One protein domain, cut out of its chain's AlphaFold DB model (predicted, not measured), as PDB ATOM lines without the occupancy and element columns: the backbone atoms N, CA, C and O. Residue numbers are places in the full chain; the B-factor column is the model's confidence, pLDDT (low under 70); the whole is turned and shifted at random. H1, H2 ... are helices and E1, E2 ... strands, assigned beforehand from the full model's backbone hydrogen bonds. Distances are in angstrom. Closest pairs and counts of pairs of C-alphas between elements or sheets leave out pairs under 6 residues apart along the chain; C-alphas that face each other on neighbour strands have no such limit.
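What this domain is: This is residues 396 to 556 of the 565 residues of the protein "Hypothetical protein" of Noctiluca scintillans (UniProt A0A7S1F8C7). A twisted five-stranded antiparallel sheet runs through the domain, with H5 over one face and H6 on the opposite face; H4 packs on its E2 and E1 end, and the helical hairpin of H2 and H3 lies beyond that edge. H1 and H7 meet about perpendicular and graze the sheet, and H8 follows E5 at the far edge. The printed part has 161 residues with eight named helices and five named strands, in the order E1 H1 H2 H3 H4 H5 E2 H6 H7 E3 E4 E5 H8; the sheet order is E2 E1 E3 E4 E5 and the class is mixed. The whole is compact, with a radius of gyration of the C-alphas of 15.7 A and spans of 45 by 36 by 33 A.

How they stand to each other: Inner strand E1, residues 396 to 400, is antiparallel to E2, residues 474 to 476, with N 398 and O 475 2.7 A apart, and to E3, residues 513 to 518, with N 397 and O 516 2.8 A apart, both within hydrogen-bond range. H1, residues 403 to 412, touches H7, residues 496 to 506, about perpendicular at 86 degrees; their closest C-alphas, Ile 409 and Met 506, are 6.9 A apart. H1 and H7 only graze the sheet. H2, residues 421 to 426, and H3, residues 432 to 439, form a hairpin, touching at a shallow tilt of 28 degrees, opposite ways, with closest C-alphas Gln 422 and Gly 439 at 4.5 A; neither is on the sheet. H4, residues 441 to 448, is on the sheet, its closest C-alpha pair with E2 being Gly 442 and Asp 476, 5.7 A. H5, residues 455 to 462, has a height over the sheet of 9.2 A and runs slantwise to the strands, at 35 degrees on the local plane to E4, residues 527 to 534. H6, residues 477 to 484, is on the opposite face from H5, over none of the strands. E2, H6, H7 and E3 form a split strand-helix-strand unit, two strands running the same way with E1 between them, and its crossover is right-handed. E3, E4 and E5, residues 544 to 549, form a meander, each strand the antiparallel neighbour of the one before; N 515 and O 533, and N 528 and O 548, are each 2.8 A apart. H8, residues 550 to 555, only grazes the sheet. Every O i to N i+4 pair is within hydrogen-bond range in H1, H2, H3, H4, H7 and H8, against 2 of 4 in H6 and 1 of 4 in H5, where 3 of 5 O i to N i+3 pairs are.

Where its parts are: E1 begins at C-alpha 396 (201.853, 232.838, 275.774). From first to last C-alpha H1 measures 14.5 A, H7 15.0 A, E3 16.4 A, E4 23.4 A and E5 16.3 A. H8 ends at C-alpha 555 (201.385, 221.457, 294.175).

The domain as a whole: The C-alphas of Gly 429 and Phe 524, the two farthest apart, are 46.9 A apart. The printed part has no cut. The links H5 to E2 and H6 to H7 are long. Mean pLDDT of the printed part is 86.2; residues 416 to 421 and 471 are under 70.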
ATOM      1  N   SER A 396     201.592 231.444 275.426       90.06
ATOM      2  CA  SER A 396     201.853 232.838 275.774       90.06
ATOM      3  C   SER A 396     200.612 233.546 276.312       90.06
ATOM      4  O   SER A 396     199.494 233.256 275.889       90.06
ATOM      5  N   LEU A 397     200.808 234.516 277.201       90.56
ATOM      6  CA  LEU A 397     199.771 235.408 277.719       90.56
ATOM      7  C   LEU A 397     200.201 236.864 277.519       90.56
ATOM      8  O   LEU A 397     201.291 237.241 277.936       90.56
ATOM      9  N   PHE A 398     199.342 237.674 276.913       92.38
ATOM     10  CA  PHE A 398     199.529 239.104 276.702       92.38
ATOM     11  C   PHE A 398     198.662 239.866 277.697       92.38
ATOM     12  O   PHE A 398     197.441 239.694 277.732       92.38
ATOM     13  N   VAL A 399     199.297 240.708 278.504       92.31
ATOM     14  CA  VAL A 399     198.634 241.576 279.473       92.31
ATOM     15  C   VAL A 399     198.838 243.016 279.042       92.31
ATOM     16  O   VAL A 399     199.967 243.503 278.989       92.31
ATOM     17  N   PHE A 400     197.736 243.686 278.724       91.50
ATOM     18  CA  PHE A 400     197.729 245.097 278.359       91.50
ATOM     19  C   PHE A 400     197.404 245.939 279.595       91.50
ATOM     20  O   PHE A 400     196.706 245.487 280.501       91.50
ATOM     21  N   ASP A 401     197.904 247.166 279.650       89.94
ATOM     22  CA  ASP A 401     197.527 248.133 280.688       89.94
ATOM     23  C   ASP A 401     196.093 248.664 280.503       89.94
ATOM     24  O   ASP A 401     195.403 248.925 281.490       89.94
ATOM     25  N   ASP A 402     195.640 248.787 279.252       87.06
ATOM     26  CA  ASP A 402     194.335 249.329 278.870       87.06
ATOM     27  C   ASP A 402     193.702 248.543 277.703       87.06
ATOM     28  O   ASP A 402     194.356 248.195 276.715       87.06
ATOM     29  N   TYR A 403     192.392 248.301 277.790       82.88
ATOM     30  CA  TYR A 403     191.579 247.687 276.734       82.88
ATOM     31  C   TYR A 403     191.523 248.527 275.455       82.88
ATOM     32  O   TYR A 403     191.360 247.980 274.361       82.88
ATOM     33  N   ALA A 404     191.732 249.841 275.555       85.38
ATOM     34  CA  ALA A 404     191.844 250.718 274.394       85.38
ATOM     35  C   ALA A 404     192.947 250.264 273.420       85.38
ATOM     36  O   ALA A 404     192.732 250.317 272.208       85.38
ATOM     37  N   HIS A 405     194.071 249.737 273.920       89.00
ATOM     38  CA  HIS A 405     195.148 249.225 273.069       89.00
ATOM     39  C   HIS A 405     194.718 248.003 272.257       89.00
ATOM     40  O   HIS A 405     195.034 247.904 271.074       89.00
ATOM     41  N   VAL A 406     193.949 247.097 272.859       85.44
ATOM     42  CA  VAL A 406     193.411 245.912 272.177       85.44
ATOM     43  C   VAL A 406     192.460 246.320 271.044       85.44
ATOM     44  O   VAL A 406     192.565 245.813 269.925       85.44
ATOM     45  N   ILE A 407     191.576 247.289 271.307       83.00
ATOM     46  CA  ILE A 407     190.671 247.851 270.294       83.00
ATOM     47  C   ILE A 407     191.465 248.536 269.173       83.00
ATOM     48  O   ILE A 407     191.136 248.397 267.994       83.00
ATOM     49  N   GLU A 408     192.496 249.303 269.523       87.88
ATOM     50  CA  GLU A 408     193.306 250.036 268.556       87.88
ATOM     51  C   GLU A 408     194.135 249.104 267.661       87.88
ATOM     52  O   GLU A 408     194.173 249.332 266.451       87.88
ATOM     53  N   ILE A 409     194.683 248.003 268.197       89.38
ATOM     54  CA  ILE A 409     195.296 246.933 267.391       89.38
ATOM     55  C   ILE A 409     194.308 246.458 266.328       89.38
ATOM     56  O   ILE A 409     194.640 246.424 265.144       89.38
ATOM     57  N   GLY A 410     193.076 246.136 266.730       82.62
ATOM     58  CA  GLY A 410     192.058 245.643 265.810       82.62
ATOM     59  C   GLY A 410     191.617 246.651 264.745       82.62
ATOM     60  O   GLY A 410     191.226 246.246 263.654       82.62
ATOM     61  N   LYS A 411     191.712 247.957 265.027       83.81
ATOM     62  CA  LYS A 411     191.428 249.029 264.056       83.81
ATOM     63  C   LYS A 411     192.585 249.286 263.093       83.81
ATOM     64  O   LYS A 411     192.349 249.623 261.937       83.81
ATOM     65  N   ARG A 412     193.826 249.198 263.577       87.19
ATOM     66  CA  ARG A 412     195.029 249.539 262.802       87.19
ATOM     67  C   ARG A 412     195.574 248.365 261.998       87.19
ATOM     68  O   ARG A 412     196.212 248.575 260.966       87.19
ATOM     69  N   ALA A 413     195.378 247.137 262.469       83.69
ATOM     70  CA  ALA A 413     195.868 245.959 261.778       83.69
ATOM     71  C   ALA A 413     195.151 245.791 260.428       83.69
ATOM     72  O   ALA A 413     193.930 245.873 260.337       83.69
ATOM     73  N   LYS A 414     195.903 245.474 259.366       74.25
ATOM     74  CA  LYS A 414     195.353 245.143 258.031       74.25
ATOM     75  C   LYS A 414     194.695 243.756 257.972       74.25
ATOM     76  O   LYS A 414     194.547 243.170 256.906       74.25
ATOM     77  N   THR A 415     194.376 243.197 259.127       70.50
ATOM     78  CA  THR A 415     193.957 241.819 259.340       70.50
ATOM     79  C   THR A 415     192.719 241.826 260.199       70.50
ATOM     80  O   THR A 415     192.614 242.663 261.097       70.50
ATOM     81  N   VAL A 416     191.808 240.881 259.983       67.50
ATOM     82  CA  VAL A 416     190.618 240.841 260.822       67.50
ATOM     83  C   VAL A 416     190.984 240.226 262.165       67.50
ATOM     84  O   VAL A 416     191.383 239.069 262.253       67.50
ATOM     85  N   PHE A 417     190.895 241.033 263.216       66.38
ATOM     86  CA  PHE A 417     191.196 240.623 264.577       66.38
ATOM     87  C   PHE A 417     189.889 240.583 265.367       66.38
ATOM     88  O   PHE A 417     189.220 241.602 265.517       66.38
ATOM     89  N   ALA A 418     189.499 239.402 265.843       60.22
ATOM     90  CA  ALA A 418     188.337 239.254 266.712       60.22
ATOM     91  C   ALA A 418     188.757 239.575 268.154       60.22
ATOM     92  O   ALA A 418     189.128 238.685 268.912       60.22
ATOM     93  N   PHE A 419     188.765 240.861 268.511       64.75
ATOM     94  CA  PHE A 419     189.188 241.314 269.842       64.75
ATOM     95  C   PHE A 419     188.043 241.481 270.841       64.75
ATOM     96  O   PHE A 419     188.290 241.491 272.040       64.75
ATOM     97  N   ASP A 420     186.800 241.590 270.371       66.31
ATOM     98  CA  ASP A 420     185.624 241.765 271.228       66.31
ATOM     99  C   ASP A 420     184.805 240.469 271.313       66.31
ATOM    100  O   ASP A 420     183.612 240.426 271.008       66.31
ATOM    101  N   ALA A 421     185.484 239.368 271.652       68.12
ATOM    102  CA  ALA A 421     184.874 238.042 271.672       68.12
ATOM    103  C   ALA A 421     183.660 237.995 272.609       68.12
ATOM    104  O   ALA A 421     182.636 237.430 272.236       68.12
ATOM    105  N   GLN A 422     183.751 238.634 273.783       71.25
ATOM    106  CA  GLN A 422     182.646 238.698 274.738       71.25
ATOM    107  C   GLN A 422     181.414 239.363 274.119       71.25
ATOM    108  O   GLN A 422     180.358 238.737 274.098       71.25
ATOM    109  N   LYS A 423     181.543 240.570 273.555       72.12
ATOM    110  CA  LYS A 423     180.414 241.249 272.911       72.12
ATOM    111  C   LYS A 423     179.854 240.445 271.745       72.12
ATOM    112  O   LYS A 423     178.648 240.303 271.628       72.12
ATOM    113  N   GLN A 424     180.719 239.860 270.918       73.62
ATOM    114  CA  GLN A 424     180.282 239.011 269.809       73.62
ATOM    115  C   GLN A 424     179.475 237.796 270.298       73.62
ATOM    116  O   GLN A 424     178.558 237.360 269.611       73.62
ATOM    117  N   ILE A 425     179.799 237.252 271.474       74.00
ATOM    118  CA  ILE A 425     179.070 236.147 272.108       74.00
ATOM    119  C   ILE A 425     177.769 236.634 272.774       74.00
ATOM    120  O   ILE A 425     176.765 235.918 272.747       74.00
ATOM    121  N   GLU A 426     177.746 237.840 273.341       75.25
ATOM    122  CA  GLU A 426     176.518 238.487 273.834       75.25
ATOM    123  C   GLU A 426     175.540 238.743 272.676       75.25
ATOM    124  O   GLU A 426     174.373 238.359 272.762       75.25
ATOM    125  N   ASP A 427     176.038 239.262 271.550       74.88
ATOM    126  CA  ASP A 427     175.278 239.506 270.316       74.88
ATOM    127  C   ASP A 427     174.700 238.205 269.711       74.88
ATOM    128  O   ASP A 427     173.717 238.242 268.970       74.88
ATOM    129  N   MET A 428     175.252 237.033 270.060       71.88
ATOM    130  CA  MET A 428     174.694 235.713 269.713       71.88
ATOM    131  C   MET A 428     173.512 235.283 270.603       71.88
ATOM    132  O   MET A 428     173.012 234.166 270.454       71.88
ATOM    133  N   GLY A 429     173.054 236.138 271.523       71.75
ATOM    134  CA  GLY A 429     171.901 235.883 272.392       71.75
ATOM    135  C   GLY A 429     172.217 235.011 273.609       71.75
ATOM    136  O   GLY A 429     171.366 234.236 274.047       71.75
ATOM    137  N   THR A 430     173.442 235.090 274.137       74.25
ATOM    138  CA  THR A 430     173.858 234.353 275.346       74.25
ATOM    139  C   THR A 430     173.732 235.210 276.612       74.25
ATOM    140  O   THR A 430     173.533 236.421 276.536       74.25
ATOM    141  N   THR A 431     173.807 234.593 277.798       79.25
ATOM    142  CA  THR A 431     173.823 235.347 279.063       79.25
ATOM    143  C   THR A 431     175.193 235.999 279.296       79.25
ATOM    144  O   THR A 431     176.205 235.433 278.867       79.25
ATOM    145  N   PRO A 432     175.268 237.136 280.013       79.31
ATOM    146  CA  PRO A 432     176.540 237.795 280.324       79.31
ATOM    147  C   PRO A 432     177.560 236.869 281.002       79.31
ATOM    148  O   PRO A 432     178.754 236.938 280.728       79.31
ATOM    149  N   GLU A 433     177.107 235.953 281.860       81.69
ATOM    150  CA  GLU A 433     177.962 234.969 282.526       81.69
ATOM    151  C   GLU A 433     178.588 233.976 281.535       81.69
ATOM    152  O   GLU A 433     179.782 233.675 281.616       81.69
ATOM    153  N   VAL A 434     177.799 233.478 280.577       76.50
ATOM    154  CA  VAL A 434     178.283 232.578 279.518       76.50
ATOM    155  C   VAL A 434     179.246 233.322 278.592       76.50
ATOM    156  O   VAL A 434     180.289 232.772 278.231       76.50
ATOM    157  N   ALA A 435     178.951 234.581 278.266       78.25
ATOM    158  CA  ALA A 435     179.835 235.427 277.476       78.25
ATOM    159  C   ALA A 435     181.172 235.702 278.176       78.25
ATOM    160  O   ALA A 435     182.217 235.622 277.536       78.25
ATOM    161  N   LEU A 436     181.171 235.936 279.493       78.69
ATOM    162  CA  LEU A 436     182.399 236.065 280.282       78.69
ATOM    163  C   LEU A 436     183.228 234.777 280.259       78.69
ATOM    164  O   LEU A 436     184.444 234.832 280.074       78.69
ATOM    165  N   MET A 437     182.586 233.619 280.424       77.56
ATOM    166  CA  MET A 437     183.280 232.332 280.412       77.56
ATOM    167  C   MET A 437     183.898 232.029 279.041       77.56
ATOM    168  O   MET A 437     185.065 231.644 278.968       77.56
ATOM    169  N   LEU A 438     183.149 232.244 277.956       75.38
ATOM    170  CA  LEU A 438     183.616 232.012 276.586       75.38
ATOM    171  C   LEU A 438     184.623 233.071 276.113       75.38
ATOM    172  O   LEU A 438     185.591 232.728 275.441       75.38
ATOM    173  N   GLY A 439     184.454 234.335 276.505       75.56
ATOM    174  CA  GLY A 439     185.398 235.414 276.206       75.56
ATOM    175  C   GLY A 439     186.759 235.232 276.883       75.56
ATOM    176  O   GLY A 439     187.767 235.696 276.363       75.56
ATOM    177  N   ASN A 440     186.811 234.502 278.003       76.62
ATOM    178  CA  ASN A 440     188.045 234.184 278.728       76.62
ATOM    179  C   ASN A 440     188.523 232.739 278.498       76.62
ATOM    180  O   ASN A 440     189.352 232.242 279.263       76.62
ATOM    181  N   ILE A 441     188.021 232.047 277.465       76.25
ATOM    182  CA  ILE A 441     188.273 230.615 277.245       76.25
ATOM    183  C   ILE A 441     189.761 230.260 277.282       76.25
ATOM    184  O   ILE A 441     190.126 229.326 277.989       76.25
ATOM    185  N   GLY A 442     190.632 231.011 276.603       74.50
ATOM    186  CA  GLY A 442     192.064 230.709 276.564       74.50
ATOM    187  C   GLY A 442     192.741 230.846 277.928       74.50
ATOM    188  O   GLY A 442     193.505 229.967 278.328       74.50
ATOM    189  N   THR A 443     192.389 231.874 278.701       76.94
ATOM    190  CA  THR A 443     192.891 232.077 280.070       76.94
ATOM    191  C   THR A 443     192.429 230.958 281.013       76.94
ATOM    192  O   THR A 443     193.222 230.442 281.804       76.94
ATOM    193  N   VAL A 444     191.162 230.538 280.916       78.06
ATOM    194  CA  VAL A 444     190.587 229.477 281.768       78.06
ATOM    195  C   VAL A 444     191.129 228.107 281.411       78.06
ATOM    196  O   VAL A 444     191.616 227.398 282.293       78.06
ATOM    197  N   VAL A 445     191.067 227.747 280.124       77.88
ATOM    198  CA  VAL A 445     191.672 226.523 279.583       77.88
ATOM    199  C   VAL A 445     193.108 226.467 280.050       77.88
ATOM    200  O   VAL A 445     193.542 225.454 280.585       77.88
ATOM    201  N   GLY A 446     193.812 227.580 279.927       77.38
ATOM    202  CA  GLY A 446     195.171 227.676 280.362       77.38
ATOM    203  C   GLY A 446     195.395 227.329 281.826       77.38
ATOM    204  O   GLY A 446     196.113 226.386 282.134       77.38
ATOM    205  N   ALA A 447     194.723 228.016 282.744       78.75
ATOM    206  CA  ALA A 447     194.891 227.764 284.174       78.75
ATOM    207  C   ALA A 447     194.516 226.335 284.615       78.75
ATOM    208  O   ALA A 447     195.051 225.828 285.606       78.75
ATOM    209  N   LEU A 448     193.608 225.674 283.891       86.69
ATOM    210  CA  LEU A 448     193.232 224.280 284.135       86.69
ATOM    211  C   LEU A 448     194.312 223.281 283.695       86.69
ATOM    212  O   LEU A 448     194.349 222.169 284.229       86.69
ATOM    213  N   HIS A 449     195.205 223.665 282.782       89.44
ATOM    214  CA  HIS A 449     196.344 222.851 282.375       89.44
ATOM    215  C   HIS A 449     197.579 223.134 283.234       89.44
ATOM    216  O   HIS A 449     197.838 224.243 283.701       89.44
ATOM    217  N   LEU A 450     198.370 222.086 283.456       89.69
ATOM    218  CA  LEU A 450     199.568 222.158 284.289       89.69
ATOM    219  C   LEU A 450     200.631 223.100 283.699       89.69
ATOM    220  O   LEU A 450     201.294 223.803 284.461       89.69
ATOM    221  N   ASN A 451     200.754 223.156 282.367       83.81
ATOM    222  CA  ASN A 451     201.752 223.950 281.641       83.81
ATOM    223  C   ASN A 451     201.647 225.470 281.846       83.81
ATOM    224  O   ASN A 451     202.574 226.178 281.476       83.81
ATOM    225  N   MET A 452     200.566 225.979 282.439       84.94
ATOM    226  CA  MET A 452     200.352 227.420 282.626       84.94
ATOM    227  C   MET A 452     200.207 227.849 284.084       84.94
ATOM    228  O   MET A 452     200.078 229.036 284.378       84.94
ATOM    229  N   ARG A 453     200.279 226.910 285.032       87.56
ATOM    230  CA  ARG A 453     200.172 227.231 286.465       87.56
ATOM    231  C   ARG A 453     201.286 228.139 286.971       87.56
ATOM    232  O   ARG A 453     201.109 228.820 287.977       87.56
ATOM    233  N   TRP A 454     202.414 228.168 286.268       88.50
ATOM    234  CA  TRP A 454     203.532 229.046 286.580       88.50
ATOM    235  C   TRP A 454     203.166 230.533 286.499       88.50
ATOM    236  O   TRP A 454     203.748 231.332 287.227       88.50
ATOM    237  N   LEU A 455     202.169 230.905 285.687       87.69
ATOM    238  CA  LEU A 455     201.713 232.291 285.549       87.69
ATOM    239  C   LEU A 455     201.285 232.888 286.896       87.69
ATOM    240  O   LEU A 455     201.551 234.056 287.158       87.69
ATOM    241  N   GLN A 456     200.715 232.071 287.788       83.56
ATOM    242  CA  GLN A 456     200.320 232.485 289.141       83.56
ATOM    243  C   GLN A 456     201.518 232.874 290.025       83.56
ATOM    244  O   GLN A 456     201.351 233.591 291.004       83.56
ATOM    245  N   LEU A 457     202.721 232.393 289.700       87.44
ATOM    246  CA  LEU A 457     203.955 232.699 290.428       87.44
ATOM    247  C   LEU A 457     204.707 233.891 289.830       87.44
ATOM    248  O   LEU A 457     205.448 234.562 290.544       87.44
ATOM    249  N   VAL A 458     204.560 234.121 288.523       91.00
ATOM    250  CA  VAL A 458     205.374 235.091 287.776       91.00
ATOM    251  C   VAL A 458     204.629 236.406 287.550       91.00
ATOM    252  O   VAL A 458     205.217 237.464 287.751       91.00
ATOM    253  N   ILE A 459     203.329 236.379 287.228       89.06
ATOM    254  CA  ILE A 459     202.531 237.602 287.021       89.06
ATOM    255  C   ILE A 459     202.623 238.565 288.223       89.06
ATOM    256  O   ILE A 459     202.926 239.737 287.989       89.06
ATOM    257  N   PRO A 460     202.459 238.120 289.490       87.81
ATOM    258  CA  PRO A 460     202.497 239.028 290.640       87.81
ATOM    259  C   PRO A 460     203.848 239.725 290.860       87.81
ATOM    260  O   PRO A 460     203.898 240.748 291.537       87.81
ATOM    261  N   LYS A 461     204.947 239.199 290.296       91.25
ATOM    262  CA  LYS A 461     206.272 239.839 290.374       91.25
ATOM    263  C   LYS A 461     206.388 241.059 289.459       91.25
ATOM    264  O   LYS A 461     207.162 241.966 289.748       91.25
ATOM    265  N   HIS A 462     205.652 241.064 288.346       92.62
ATOM    266  CA  HIS A 462     205.749 242.099 287.312       92.62
ATOM    267  C   HIS A 462     204.553 243.048 287.301       92.62
ATOM    268  O   HIS A 462     204.683 244.194 286.867       92.62
ATOM    269  N   ILE A 463     203.391 242.588 287.769       90.12
ATOM    270  CA  ILE A 463     202.153 243.361 287.775       90.12
ATOM    271  C   ILE A 463     201.591 243.367 289.199       90.12
ATOM    272  O   ILE A 463     201.105 242.331 289.659       90.12
ATOM    273  N   PRO A 464     201.632 244.520 289.892       86.69
ATOM    274  CA  PRO A 464     200.999 244.670 291.195       86.69
ATOM    275  C   PRO A 464     199.508 244.319 291.142       86.69
ATOM    276  O   PRO A 464     198.835 244.600 290.143       86.69
ATOM    277  N   GLU A 465     198.973 243.728 292.211       81.69
ATOM    278  CA  GLU A 465     197.586 243.244 292.250       81.69
ATOM    279  C   GLU A 465     196.575 244.367 291.976       81.69
ATOM    280  O   GLU A 465     195.595 244.167 291.256       81.69
ATOM    281  N   GLU A 466     196.856 245.586 292.441       81.06
ATOM    282  CA  GLU A 466     196.033 246.766 292.194       81.06
ATOM    283  C   GLU A 466     195.927 247.145 290.709       81.06
ATOM    284  O   GLU A 466     194.998 247.863 290.332       81.06
ATOM    285  N   LYS A 467     196.841 246.664 289.856       82.06
ATOM    286  CA  LYS A 467     196.812 246.851 288.398       82.06
ATOM    287  C   LYS A 467     196.156 245.690 287.648       82.06
ATOM    288  O   LYS A 467     195.859 245.849 286.470       82.06
ATOM    289  N   LEU A 468     195.869 244.558 288.296       78.56
ATOM    290  CA  LEU A 468     195.178 243.400 287.700       78.56
ATOM    291  C   LEU A 468     193.651 243.496 287.874       78.56
ATOM    292  O   LEU A 468     192.970 242.578 288.357       78.56
ATOM    293  N   LYS A 469     193.094 244.640 287.474       75.44
ATOM    294  CA  LYS A 469     191.655 244.924 287.527       75.44
ATOM    295  C   LYS A 469     190.914 244.176 286.418       75.44
ATOM    296  O   LYS A 469     191.520 243.576 285.539       75.44
ATOM    297  N   MET A 470     189.583 244.211 286.446       71.44
ATOM    298  CA  MET A 470     188.776 243.641 285.359       71.44
ATOM    299  C   MET A 470     188.982 244.376 284.022       71.44
ATOM    300  O   MET A 470     188.875 243.771 282.964       71.44
ATOM    301  N   SER A 471     189.310 245.672 284.064       65.00
ATOM    302  CA  SER A 471     189.633 246.459 282.869       65.00
ATOM    303  C   SER A 471     190.960 246.065 282.223       65.00
ATOM    304  O   SER A 471     191.202 246.459 281.089       65.00
ATOM    305  N   THR A 472     191.819 245.334 282.941       75.38
ATOM    306  CA  THR A 472     193.129 244.891 282.463       75.38
ATOM    307  C   THR A 472     192.921 243.744 281.476       75.38
ATOM    308  O   THR A 472     192.538 242.647 281.896       75.38
ATOM    309  N   PRO A 473     193.136 243.961 280.169       80.31
ATOM    310  CA  PRO A 473     192.892 242.944 279.163       80.31
ATOM    311  C   PRO A 473     193.969 241.875 279.251       80.31
ATOM    312  O   PRO A 473     195.167 242.167 279.208       80.31
ATOM    313  N   VAL A 474     193.524 240.627 279.332       83.50
ATOM    314  CA  VAL A 474     194.390 239.455 279.339       83.50
ATOM    315  C   VAL A 474     193.987 238.586 278.161       83.50
ATOM    316  O   VAL A 474     192.919 237.979 278.173       83.50
ATOM    317  N   LEU A 475     194.835 238.557 277.137       83.31
ATOM    318  CA  LEU A 475     194.617 237.772 275.928       83.31
ATOM    319  C   LEU A 475     195.660 236.675 275.842       83.31
ATOM    320  O   LEU A 475     196.849 236.913 276.037       83.31
ATOM    321  N   ASP A 476     195.242 235.468 275.513       82.75
ATOM    322  CA  ASP A 476     196.189 234.399 275.278       82.75
ATOM    323  C   ASP A 476     196.770 234.416 273.854       82.75
ATOM    324  O   ASP A 476     196.259 235.062 272.934       82.75
ATOM    325  N   GLY A 477     197.864 233.677 273.671       80.88
ATOM    326  CA  GLY A 477     198.582 233.567 272.406       80.88
ATOM    327  C   GLY A 477     197.760 232.985 271.262       80.88
ATOM    328  O   GLY A 477     198.009 233.346 270.112       80.88
ATOM    329  N   MET A 478     196.760 232.136 271.533       78.44
ATOM    330  CA  MET A 478     195.852 231.649 270.492       78.44
ATOM    331  C   MET A 478     195.068 232.818 269.894       78.44
ATOM    332  O   MET A 478     195.009 232.933 268.665       78.44
ATOM    333  N   LEU A 479     194.507 233.681 270.748       79.56
ATOM    334  CA  LEU A 479     193.733 234.849 270.328       79.56
ATOM    335  C   LEU A 479     194.619 235.858 269.604       79.56
ATOM    336  O   LEU A 479     194.317 236.210 268.466       79.56
ATOM    337  N   VAL A 480     195.749 236.254 270.200       84.19
ATOM    338  CA  VAL A 480     196.677 237.228 269.594       84.19
ATOM    339  C   VAL A 480     197.271 236.698 268.283       84.19
ATOM    340  O   VAL A 480     197.347 237.428 267.295       84.19
ATOM    341  N   GLY A 481     197.580 235.400 268.209       84.38
ATOM    342  CA  GLY A 481     197.988 234.725 266.974       84.38
ATOM    343  C   GLY A 481     196.921 234.752 265.869       84.38
ATOM    344  O   GLY A 481     197.240 234.549 264.700       84.38
ATOM    345  N   GLY A 482     195.664 235.079 266.190       82.50
ATOM    346  CA  GLY A 482     194.619 235.389 265.213       82.50
ATOM    347  C   GLY A 482     195.004 236.496 264.226       82.50
ATOM    348  O   GLY A 482     194.533 236.472 263.092       82.50
ATOM    349  N   LEU A 483     195.937 237.389 264.582       87.62
ATOM    350  CA  LEU A 483     196.510 238.382 263.662       87.62
ATOM    351  C   LEU A 483     197.183 237.746 262.433       87.62
ATOM    352  O   LEU A 483     197.168 238.325 261.346       87.62
ATOM    353  N   LEU A 484     197.698 236.520 262.556       90.00
ATOM    354  CA  LEU A 484     198.274 235.762 261.440       90.00
ATOM    355  C   LEU A 484     197.209 235.075 260.565       90.00
ATOM    356  O   LEU A 484     197.523 234.589 259.477       90.00
ATOM    357  N   GLY A 485     195.951 235.041 261.022       88.06
ATOM    358  CA  GLY A 485     194.813 234.348 260.404       88.06
ATOM    359  C   GLY A 485     194.617 232.911 260.905       88.06
ATOM    360  O   GLY A 485     193.548 232.319 260.737       88.06
ATOM    361  N   TRP A 486     195.618 232.338 261.576       89.62
ATOM    362  CA  TRP A 486     195.618 230.972 262.101       89.62
ATOM    363  C   TRP A 486     196.660 230.843 263.224       89.62
ATOM    364  O   TRP A 486     197.718 231.454 263.135       89.62
ATOM    365  N   SER A 487     196.355 230.093 264.287       80.69
ATOM    366  CA  SER A 487     197.288 229.919 265.418       80.69
ATOM    367  C   SER A 487     197.217 228.545 266.087       80.69
ATOM    368  O   SER A 487     198.231 228.076 266.582       80.69
ATOM    369  N   PHE A 488     196.046 227.893 266.122       81.38
ATOM    370  CA  PHE A 488     195.835 226.551 266.709       81.38
ATOM    371  C   PHE A 488     196.437 226.357 268.112       81.38
ATOM    372  O   PHE A 488     196.770 225.246 268.514       81.38
ATOM    373  N   GLY A 489     196.548 227.452 268.872       74.62
ATOM    374  CA  GLY A 489     197.133 227.465 270.213       74.62
ATOM    375  C   GLY A 489     198.652 227.281 270.255       74.62
ATOM    376  O   GLY A 489     199.184 227.082 271.341       74.62
ATOM    377  N   ASP A 490     199.341 227.346 269.112       81.19
ATOM    378  CA  ASP A 490     200.797 227.273 269.029       81.19
ATOM    379  C   ASP A 490     201.428 228.640 269.335       81.19
ATOM    380  O   ASP A 490     201.449 229.533 268.480       81.19
ATOM    381  N   ALA A 491     201.969 228.830 270.541       82.75
ATOM    382  CA  ALA A 491     202.649 230.084 270.860       82.75
ATOM    383  C   ALA A 491     203.993 230.262 270.131       82.75
ATOM    384  O   ALA A 491     204.502 231.383 270.092       82.75
ATOM    385  N   HIS A 492     204.500 229.251 269.407       88.19
ATOM    386  CA  HIS A 492     205.583 229.461 268.437       88.19
ATOM    387  C   HIS A 492     205.161 230.360 267.264       88.19
ATOM    388  O   HIS A 492     206.005 230.781 266.469       88.19
ATOM    389  N   LEU A 493     203.871 230.669 267.116       89.44
ATOM    390  CA  LEU A 493     203.368 231.693 266.198       89.44
ATOM    391  C   LEU A 493     203.165 233.060 266.880       89.44
ATOM    392  O   LEU A 493     203.143 234.083 266.198       89.44
ATOM    393  N   ALA A 494     203.087 233.104 268.212       88.12
ATOM    394  CA  ALA A 494     202.883 234.311 269.017       88.12
ATOM    395  C   ALA A 494     204.158 234.700 269.794       88.12
ATOM    396  O   ALA A 494     204.161 234.833 271.018       88.12
ATOM    397  N   GLN A 495     205.250 234.871 269.050       90.00
ATOM    398  CA  GLN A 495     206.591 235.171 269.570       90.00
ATOM    399  C   GLN A 495     207.226 236.356 268.809       90.00
ATOM    400  O   GLN A 495     206.496 237.129 268.192       90.00
ATOM    401  N   HIS A 496     208.556 236.508 268.819       92.81
ATOM    402  CA  HIS A 496     209.279 237.722 268.388       92.81
ATOM    403  C   HIS A 496     208.746 238.434 267.132       92.81
ATOM    404  O   HIS A 496     208.447 239.618 267.201       92.81
ATOM    405  N   ALA A 497     208.508 237.731 266.016       92.75
ATOM    406  CA  ALA A 497     207.989 238.369 264.799       92.75
ATOM    407  C   ALA A 497     206.650 239.106 265.008       92.75
ATOM    408  O   ALA A 497     206.417 240.158 264.405       92.75
ATOM    409  N   LEU A 498     205.780 238.555 265.863       92.50
ATOM    410  CA  LEU A 498     204.511 239.164 266.245       92.50
ATOM    411  C   LEU A 498     204.699 240.238 267.324       92.50
ATOM    412  O   LEU A 498     203.976 241.228 267.309       92.50
ATOM    413  N   TYR A 499     205.678 240.086 268.219       95.44
ATOM    414  CA  TYR A 499     206.045 241.122 269.192       95.44
ATOM    415  C   TYR A 499     206.510 242.394 268.479       95.44
ATOM    416  O   TYR A 499     206.000 243.474 268.761       95.44
ATOM    417  N   ASP A 500     207.392 242.246 267.490       95.50
ATOM    418  CA  ASP A 500     207.863 243.337 266.638       95.50
ATOM    419  C   ASP A 500     206.726 243.955 265.823       95.50
ATOM    420  O   ASP A 500     206.628 245.175 265.730       95.50
ATOM    421  N   ALA A 501     205.814 243.138 265.288       93.81
ATOM    422  CA  ALA A 501     204.635 243.634 264.579       93.81
ATOM    423  C   ALA A 501     203.714 244.470 265.484       93.81
ATOM    424  O   ALA A 501     203.251 245.537 265.085       93.81
ATOM    425  N   LEU A 502     203.450 243.997 266.705       94.19
ATOM    426  CA  LEU A 502     202.627 244.703 267.684       94.19
ATOM    427  C   LEU A 502     203.298 245.998 268.145       94.19
ATOM    428  O   LEU A 502     202.634 247.033 268.209       94.19
ATOM    429  N   GLN A 503     204.604 245.962 268.413       95.88
ATOM    430  CA  GLN A 503     205.359 247.146 268.807       95.88
ATOM    431  C   GLN A 503     205.436 248.176 267.677       95.88
ATOM    432  O   GLN A 503     205.239 249.361 267.929       95.88
ATOM    433  N   GLU A 504     205.643 247.752 266.427       94.25
ATOM    434  CA  GLU A 504     205.605 248.641 265.260       94.25
ATOM    435  C   GLU A 504     204.225 249.308 265.119       94.25
ATOM    436  O   GLU A 504     204.136 250.516 264.893       94.25
ATOM    437  N   LEU A 505     203.151 248.533 265.300       93.31
ATOM    438  CA  LEU A 505     201.770 248.990 265.138       93.31
ATOM    439  C   LEU A 505     201.330 249.988 266.218       93.31
ATOM    440  O   LEU A 505     200.630 250.962 265.918       93.31
ATOM    441  N   MET A 506     201.699 249.709 267.467       95.12
ATOM    442  CA  MET A 506     201.160 250.391 268.647       95.12
ATOM    443  C   MET A 506     202.132 251.361 269.297       95.12
ATOM    444  O   MET A 506     201.678 252.285 269.966       95.12
ATOM    445  N   GLN A 507     203.438 251.194 269.077       95.81
ATOM    446  CA  GLN A 507     204.483 251.997 269.710       95.81
ATOM    447  C   GLN A 507     204.329 252.000 271.240       95.81
ATOM    448  O   GLN A 507     204.281 253.064 271.864       95.81
ATOM    449  N   PHE A 508     204.204 250.811 271.845       97.00
ATOM    450  CA  PHE A 508     204.008 250.705 273.289       97.00
ATOM    451  C   PHE A 508     205.157 251.373 274.041       97.00
ATOM    452  O   PHE A 508     206.326 251.273 273.664       97.00
ATOM    453  N   LYS A 509     204.813 252.033 275.140       97.25
ATOM    454  CA  LYS A 509     205.742 252.475 276.177       97.25
ATOM    455  C   LYS A 509     205.924 251.360 277.204       97.25
ATOM    456  O   LYS A 509     205.113 250.438 277.297       97.25
ATOM    457  N   ALA A 510     206.987 251.468 277.995       96.50
ATOM    458  CA  ALA A 510     207.271 250.539 279.080       96.50
ATOM    459  C   ALA A 510     206.036 250.296 279.970       96.50
ATOM    460  O   ALA A 510     205.422 251.242 280.468       96.50
ATOM    461  N   GLY A 511     205.703 249.024 280.178       93.12
ATOM    462  CA  GLY A 511     204.603 248.569 281.024       93.12
ATOM    463  C   GLY A 511     203.224 248.550 280.363       93.12
ATOM    464  O   GLY A 511     202.269 248.172 281.037       93.12
ATOM    465  N   GLN A 512     203.098 248.927 279.085       94.12
ATOM    466  CA  GLN A 512     201.798 248.939 278.398       94.12
ATOM    467  C   GLN A 512     201.401 247.583 277.799       94.12
ATOM    468  O   GLN A 512     200.216 247.293 277.646       94.12
ATOM    469  N   CYS A 513     202.374 246.730 277.471       95.62
ATOM    470  CA  CYS A 513     202.114 245.371 277.009       95.62
ATOM    471  C   CYS A 513     203.188 244.418 277.539       95.62
ATOM    472  O   CYS A 513     204.342 244.460 277.107       95.62
ATOM    473  N   LEU A 514     202.794 243.565 278.482       96.50
ATOM    474  CA  LEU A 514     203.631 242.505 279.031       96.50
ATOM    475  C   LEU A 514     203.267 241.172 278.387       96.50
ATOM    476  O   LEU A 514     202.088 240.839 278.269       96.50
ATOM    477  N   VAL A 515     204.273 240.389 278.006       96.06
ATOM    478  CA  VAL A 515     204.082 239.059 277.424       96.06
ATOM    479  C   VAL A 515     204.759 238.015 278.291       96.06
ATOM    480  O   VAL A 515     205.956 238.087 278.538       96.06
ATOM    481  N   PHE A 516     203.992 237.027 278.729       94.62
ATOM    482  CA  PHE A 516     204.462 235.879 279.492       94.62
ATOM    483  C   PHE A 516     204.489 234.680 278.553       94.62
ATOM    484  O   PHE A 516     203.433 234.160 278.202       94.62
ATOM    485  N   HIS A 517     205.673 234.265 278.124       94.25
ATOM    486  CA  HIS A 517     205.887 233.155 277.202       94.25
ATOM    487  C   HIS A 517     206.422 231.944 277.972       94.25
ATOM    488  O   HIS A 517     207.338 232.079 278.775       94.25
ATOM    489  N   GLY A 518     205.854 230.761 277.755       92.75
ATOM    490  CA  GLY A 518     206.266 229.523 278.410       92.75
ATOM    491  C   GLY A 518     206.379 228.386 277.409       92.75
ATOM    492  O   GLY A 518     205.490 228.187 276.586       92.75
ATOM    493  N   GLU A 519     207.453 227.615 277.499       92.88
ATOM    494  CA  GLU A 519     207.705 226.492 276.601       92.88
ATOM    495  C   GLU A 519     207.135 225.178 277.165       92.88
ATOM    496  O   GLU A 519     206.970 224.996 278.378       92.88
ATOM    497  N   GLY A 520     206.837 224.224 276.280       90.69
ATOM    498  CA  GLY A 520     206.511 222.863 276.680       90.69
ATOM    499  C   GLY A 520     207.688 222.194 277.398       90.69
ATOM    500  O   GLY A 520     208.843 222.337 277.013       90.69
ATOM    501  N   GLN A 521     207.398 221.380 278.409       92.88
ATOM    502  CA  GLN A 521     208.389 220.556 279.100       92.88
ATOM    503  C   GLN A 521     209.009 219.544 278.120       92.88
ATOM    504  O   GLN A 521     208.244 218.808 277.477       92.88
ATOM    505  N   PRO A 522     210.348 219.459 278.019       93.12
ATOM    506  CA  PRO A 522     211.033 218.424 277.246       93.12
ATOM    507  C   PRO A 522     210.683 217.011 277.712       93.12
ATOM    508  O   PRO A 522     210.444 216.774 278.898       93.12
ATOM    509  N   LEU A 523     210.708 216.044 276.797       89.94
ATOM    510  CA  LEU A 523     210.606 214.627 277.132       89.94
ATOM    511  C   LEU A 523     211.768 214.263 278.074       89.94
ATOM    512  O   LEU A 523     212.924 214.537 277.765       89.94
ATOM    513  N   PHE A 524     211.440 213.697 279.239       87.94
ATOM    514  CA  PHE A 524     212.349 213.431 280.372       87.94
ATOM    515  C   PHE A 524     212.863 214.656 281.154       87.94
ATOM    516  O   PHE A 524     213.559 214.481 282.152       87.94
ATOM    517  N   GLY A 525     212.500 215.882 280.765       90.06
ATOM    518  CA  GLY A 525     212.788 217.081 281.556       90.06
ATOM    519  C   GLY A 525     211.971 217.127 282.851       90.06
ATOM    520  O   GLY A 525     210.980 216.414 282.992       90.06
ATOM    521  N   ASN A 526     212.349 217.986 283.796       92.81
ATOM    522  CA  ASN A 526     211.631 218.203 285.062       92.81
ATOM    523  C   ASN A 526     211.354 219.689 285.363       92.81
ATOM    524  O   ASN A 526     210.884 220.014 286.459       92.81
ATOM    525  N   THR A 527     211.624 220.574 284.401       93.38
ATOM    526  CA  THR A 527     211.378 222.014 284.486       93.38
ATOM    527  C   THR A 527     210.550 222.521 283.310       93.38
ATOM    528  O   THR A 527     210.445 221.884 282.258       93.38
ATOM    529  N   HIS A 528     209.951 223.686 283.531       91.38
ATOM    530  CA  HIS A 528     209.231 224.494 282.562       91.38
ATOM    531  C   HIS A 528     209.977 225.804 282.372       91.38
ATOM    532  O   HIS A 528     210.074 226.589 283.316       91.38
ATOM    533  N   HIS A 529     210.469 226.026 281.161       94.50
ATOM    534  CA  HIS A 529     211.150 227.256 280.799       94.50
ATOM    535  C   HIS A 529     210.135 228.367 280.504       94.50
ATOM    536  O   HIS A 529     209.125 228.120 279.838       94.50
ATOM    537  N   TYR A 530     210.397 229.580 280.986       95.38
ATOM    538  CA  TYR A 530     209.565 230.751 280.730       95.38
ATOM    539  C   TYR A 530     210.398 232.013 280.511       95.38
ATOM    540  O   TYR A 530     211.516 232.147 281.007       95.38
ATOM    541  N   GLN A 531     209.790 232.965 279.812       96.56
ATOM    542  CA  GLN A 531     210.316 234.291 279.535       96.56
ATOM    543  C   GLN A 531     209.216 235.339 279.722       96.56
ATOM    544  O   GLN A 531     208.042 235.099 279.427       96.56
ATOM    545  N   VAL A 532     209.595 236.520 280.201       97.44
ATOM    546  CA  VAL A 532     208.705 237.673 280.358       97.44
ATOM    547  C   VAL A 532     209.251 238.832 279.545       97.44
ATOM    548  O   VAL A 532     210.395 239.224 279.728       97.44
ATOM    549  N   PHE A 533     208.430 239.417 278.681       97.88
ATOM    550  CA  PHE A 533     208.779 240.573 277.859       97.88
ATOM    551  C   PHE A 533     207.916 241.776 278.230       97.88
ATOM    552  O   PHE A 533     206.760 241.628 278.617       97.88
ATOM    553  N   ASP A 534     208.471 242.971 278.062       97.44
ATOM    554  CA  ASP A 534     207.734 244.235 278.023       97.44
ATOM    555  C   ASP A 534     207.968 244.832 276.647       97.44
ATOM    556  O   ASP A 534     209.074 245.300 276.359       97.44
ATOM    557  N   LEU A 535     206.946 244.780 275.792       97.00
ATOM    558  CA  LEU A 535     207.093 245.151 274.384       97.00
ATOM    559  C   LEU A 535     207.504 246.615 274.218       97.00
ATOM    560  O   LEU A 535     208.205 246.944 273.265       97.00
ATOM    561  N   GLY A 536     207.156 247.473 275.183       96.62
ATOM    562  CA  GLY A 536     207.565 248.872 275.180       96.62
ATOM    563  C   GLY A 536     209.000 249.128 275.642       96.62
ATOM    564  O   GLY A 536     209.457 250.270 275.602       96.62
ATOM    565  N   LYS A 537     209.718 248.089 276.088       96.69
ATOM    566  CA  LYS A 537     211.158 248.129 276.379       96.69
ATOM    567  C   LYS A 537     211.960 247.352 275.343       96.69
ATOM    568  O   LYS A 537     212.936 247.876 274.816       96.69
ATOM    569  N   SER A 538     211.581 246.100 275.091       95.19
ATOM    570  CA  SER A 538     212.244 245.229 274.124       95.19
ATOM    571  C   SER A 538     211.337 244.078 273.693       95.19
ATOM    572  O   SER A 538     210.665 243.446 274.506       95.19
ATOM    573  N   THR A 539     211.375 243.770 272.401       94.38
ATOM    574  CA  THR A 539     210.687 242.638 271.759       94.38
ATOM    575  C   THR A 539     211.578 241.397 271.625       94.38
ATOM    576  O   THR A 539     211.093 240.312 271.292       94.38
ATOM    577  N   SER A 540     212.883 241.539 271.879       93.12
ATOM    578  CA  SER A 540     213.902 240.497 271.674       93.12
ATOM    579  C   SER A 540     214.625 240.088 272.953       93.12
ATOM    580  O   SER A 540     215.120 238.968 273.035       93.12
ATOM    581  N   VAL A 541     214.665 240.962 273.960       95.19
ATOM    582  CA  VAL A 541     215.344 240.707 275.235       95.19
ATOM    583  C   VAL A 541     214.296 240.582 276.339       95.19
ATOM    584  O   VAL A 541     213.562 241.551 276.569       95.19
ATOM    585  N   PRO A 542     214.205 239.429 277.023       96.94
ATOM    586  CA  PRO A 542     213.271 239.265 278.125       96.94
ATOM    587  C   PRO A 542     213.690 240.113 279.335       96.94
ATOM    588  O   PRO A 542     214.873 240.317 279.606       96.94
ATOM    589  N   LEU A 543     212.701 240.597 280.085       96.88
ATOM    590  CA  LEU A 543     212.877 241.197 281.407       96.88
ATOM    591  C   LEU A 543     213.270 240.167 282.467       96.88
ATOM    592  O   LEU A 543     214.023 240.482 283.382       96.88
ATOM    593  N   GLU A 544     212.707 238.966 282.361       96.81
ATOM    594  CA  GLU A 544     212.967 237.827 283.237       96.81
ATOM    595  C   GLU A 544     212.938 236.557 282.385       96.81
ATOM    596  O   GLU A 544     212.073 236.401 281.524       96.81
ATOM    597  N   GLU A 545     213.874 235.650 282.637       96.88
ATOM    598  CA  GLU A 545     213.930 234.315 282.047       96.88
ATOM    599  C   GLU A 545     214.259 233.320 283.159       96.88
ATOM    600  O   GLU A 545     215.064 233.618 284.047       96.88
ATOM    601  N   GLY A 546     213.623 232.150 283.146       95.69
ATOM    602  CA  GLY A 546     213.861 231.156 284.180       95.69
ATOM    603  C   GLY A 546     213.219 229.802 283.925       95.69
ATOM    604  O   GLY A 546     212.506 229.581 282.949       95.69
ATOM    605  N   ASP A 547     213.470 228.893 284.861       95.56
ATOM    606  CA  ASP A 547     212.950 227.531 284.874       95.56
ATOM    607  C   ASP A 547     212.162 227.277 286.159       95.56
ATOM    608  O   ASP A 547     212.615 227.595 287.262       95.56
ATOM    609  N   ILE A 548     210.985 226.660 286.036       93.50
ATOM    610  CA  ILE A 548     210.151 226.288 287.183       93.50
ATOM    611  C   ILE A 548     210.036 224.766 287.267       93.50
ATOM    612  O   ILE A 548     209.604 224.135 286.301       93.50
ATOM    613  N   PRO A 549     210.356 224.143 288.416       94.50
ATOM    614  CA  PRO A 549     210.204 222.704 288.583       94.50
ATOM    615  C   PRO A 549     208.753 222.247 288.395       94.50
ATOM    616  O   PRO A 549     207.835 222.760 289.042       94.50
ATOM    617  N   THR A 550     208.539 221.197 287.599       93.06
ATOM    618  CA  THR A 550     207.205 220.613 287.370       93.06
ATOM    619  C   THR A 550     206.545 220.171 288.681       93.06
ATOM    620  O   THR A 550     205.333 220.310 288.850       93.06
ATOM    621  N   ALA A 551     207.338 219.701 289.652       93.00
ATOM    622  CA  ALA A 551     206.859 219.342 290.986       93.00
ATOM    623  C   ALA A 551     206.182 220.519 291.711       93.00
ATOM    624  O   ALA A 551     205.160 220.321 292.368       93.00
ATOM    625  N   LYS A 552     206.691 221.748 291.535       92.25
ATOM    626  CA  LYS A 552     206.067 222.946 292.107       92.25
ATOM    627  C   LYS A 552     204.722 223.223 291.444       92.25
ATOM    628  O   LYS A 552     203.745 223.467 292.139       92.25
ATOM    629  N   LEU A 553     204.626 223.099 290.119       91.50
ATOM    630  CA  LEU A 553     203.363 223.307 289.394       91.50
ATOM    631  C   LEU A 553     202.275 222.292 289.782       91.50
ATOM    632  O   LEU A 553     201.082 222.614 289.799       91.50
ATOM    633  N   LEU A 554     202.678 221.068 290.129       91.75
ATOM    634  CA  LEU A 554     201.776 220.019 290.612       91.75
ATOM    635  C   LEU A 554     201.194 220.309 292.005       91.75
ATOM    636  O   LEU A 554     200.100 219.817 292.308       91.75
ATOM    637  N   SER A 555     201.888 221.090 292.844       90.00
ATOM    638  CA  SER A 555     201.385 221.457 294.175       90.00
ATOM    639  C   SER A 555     200.294 222.531 294.109       90.00
ATOM    640  O   SER A 555     199.389 222.529 294.938       90.00
ATOM    641  N   LEU A 556     200.314 223.379 293.075       88.88
ATOM    642  CA  LEU A 556     199.402 224.516 292.927       88.88
ATOM    643  C   LEU A 556     197.953 224.109 292.599       88.88
ATOM    644  O   LEU A 556     197.673 223.023 292.086       88.88
TER     645      LEU A 556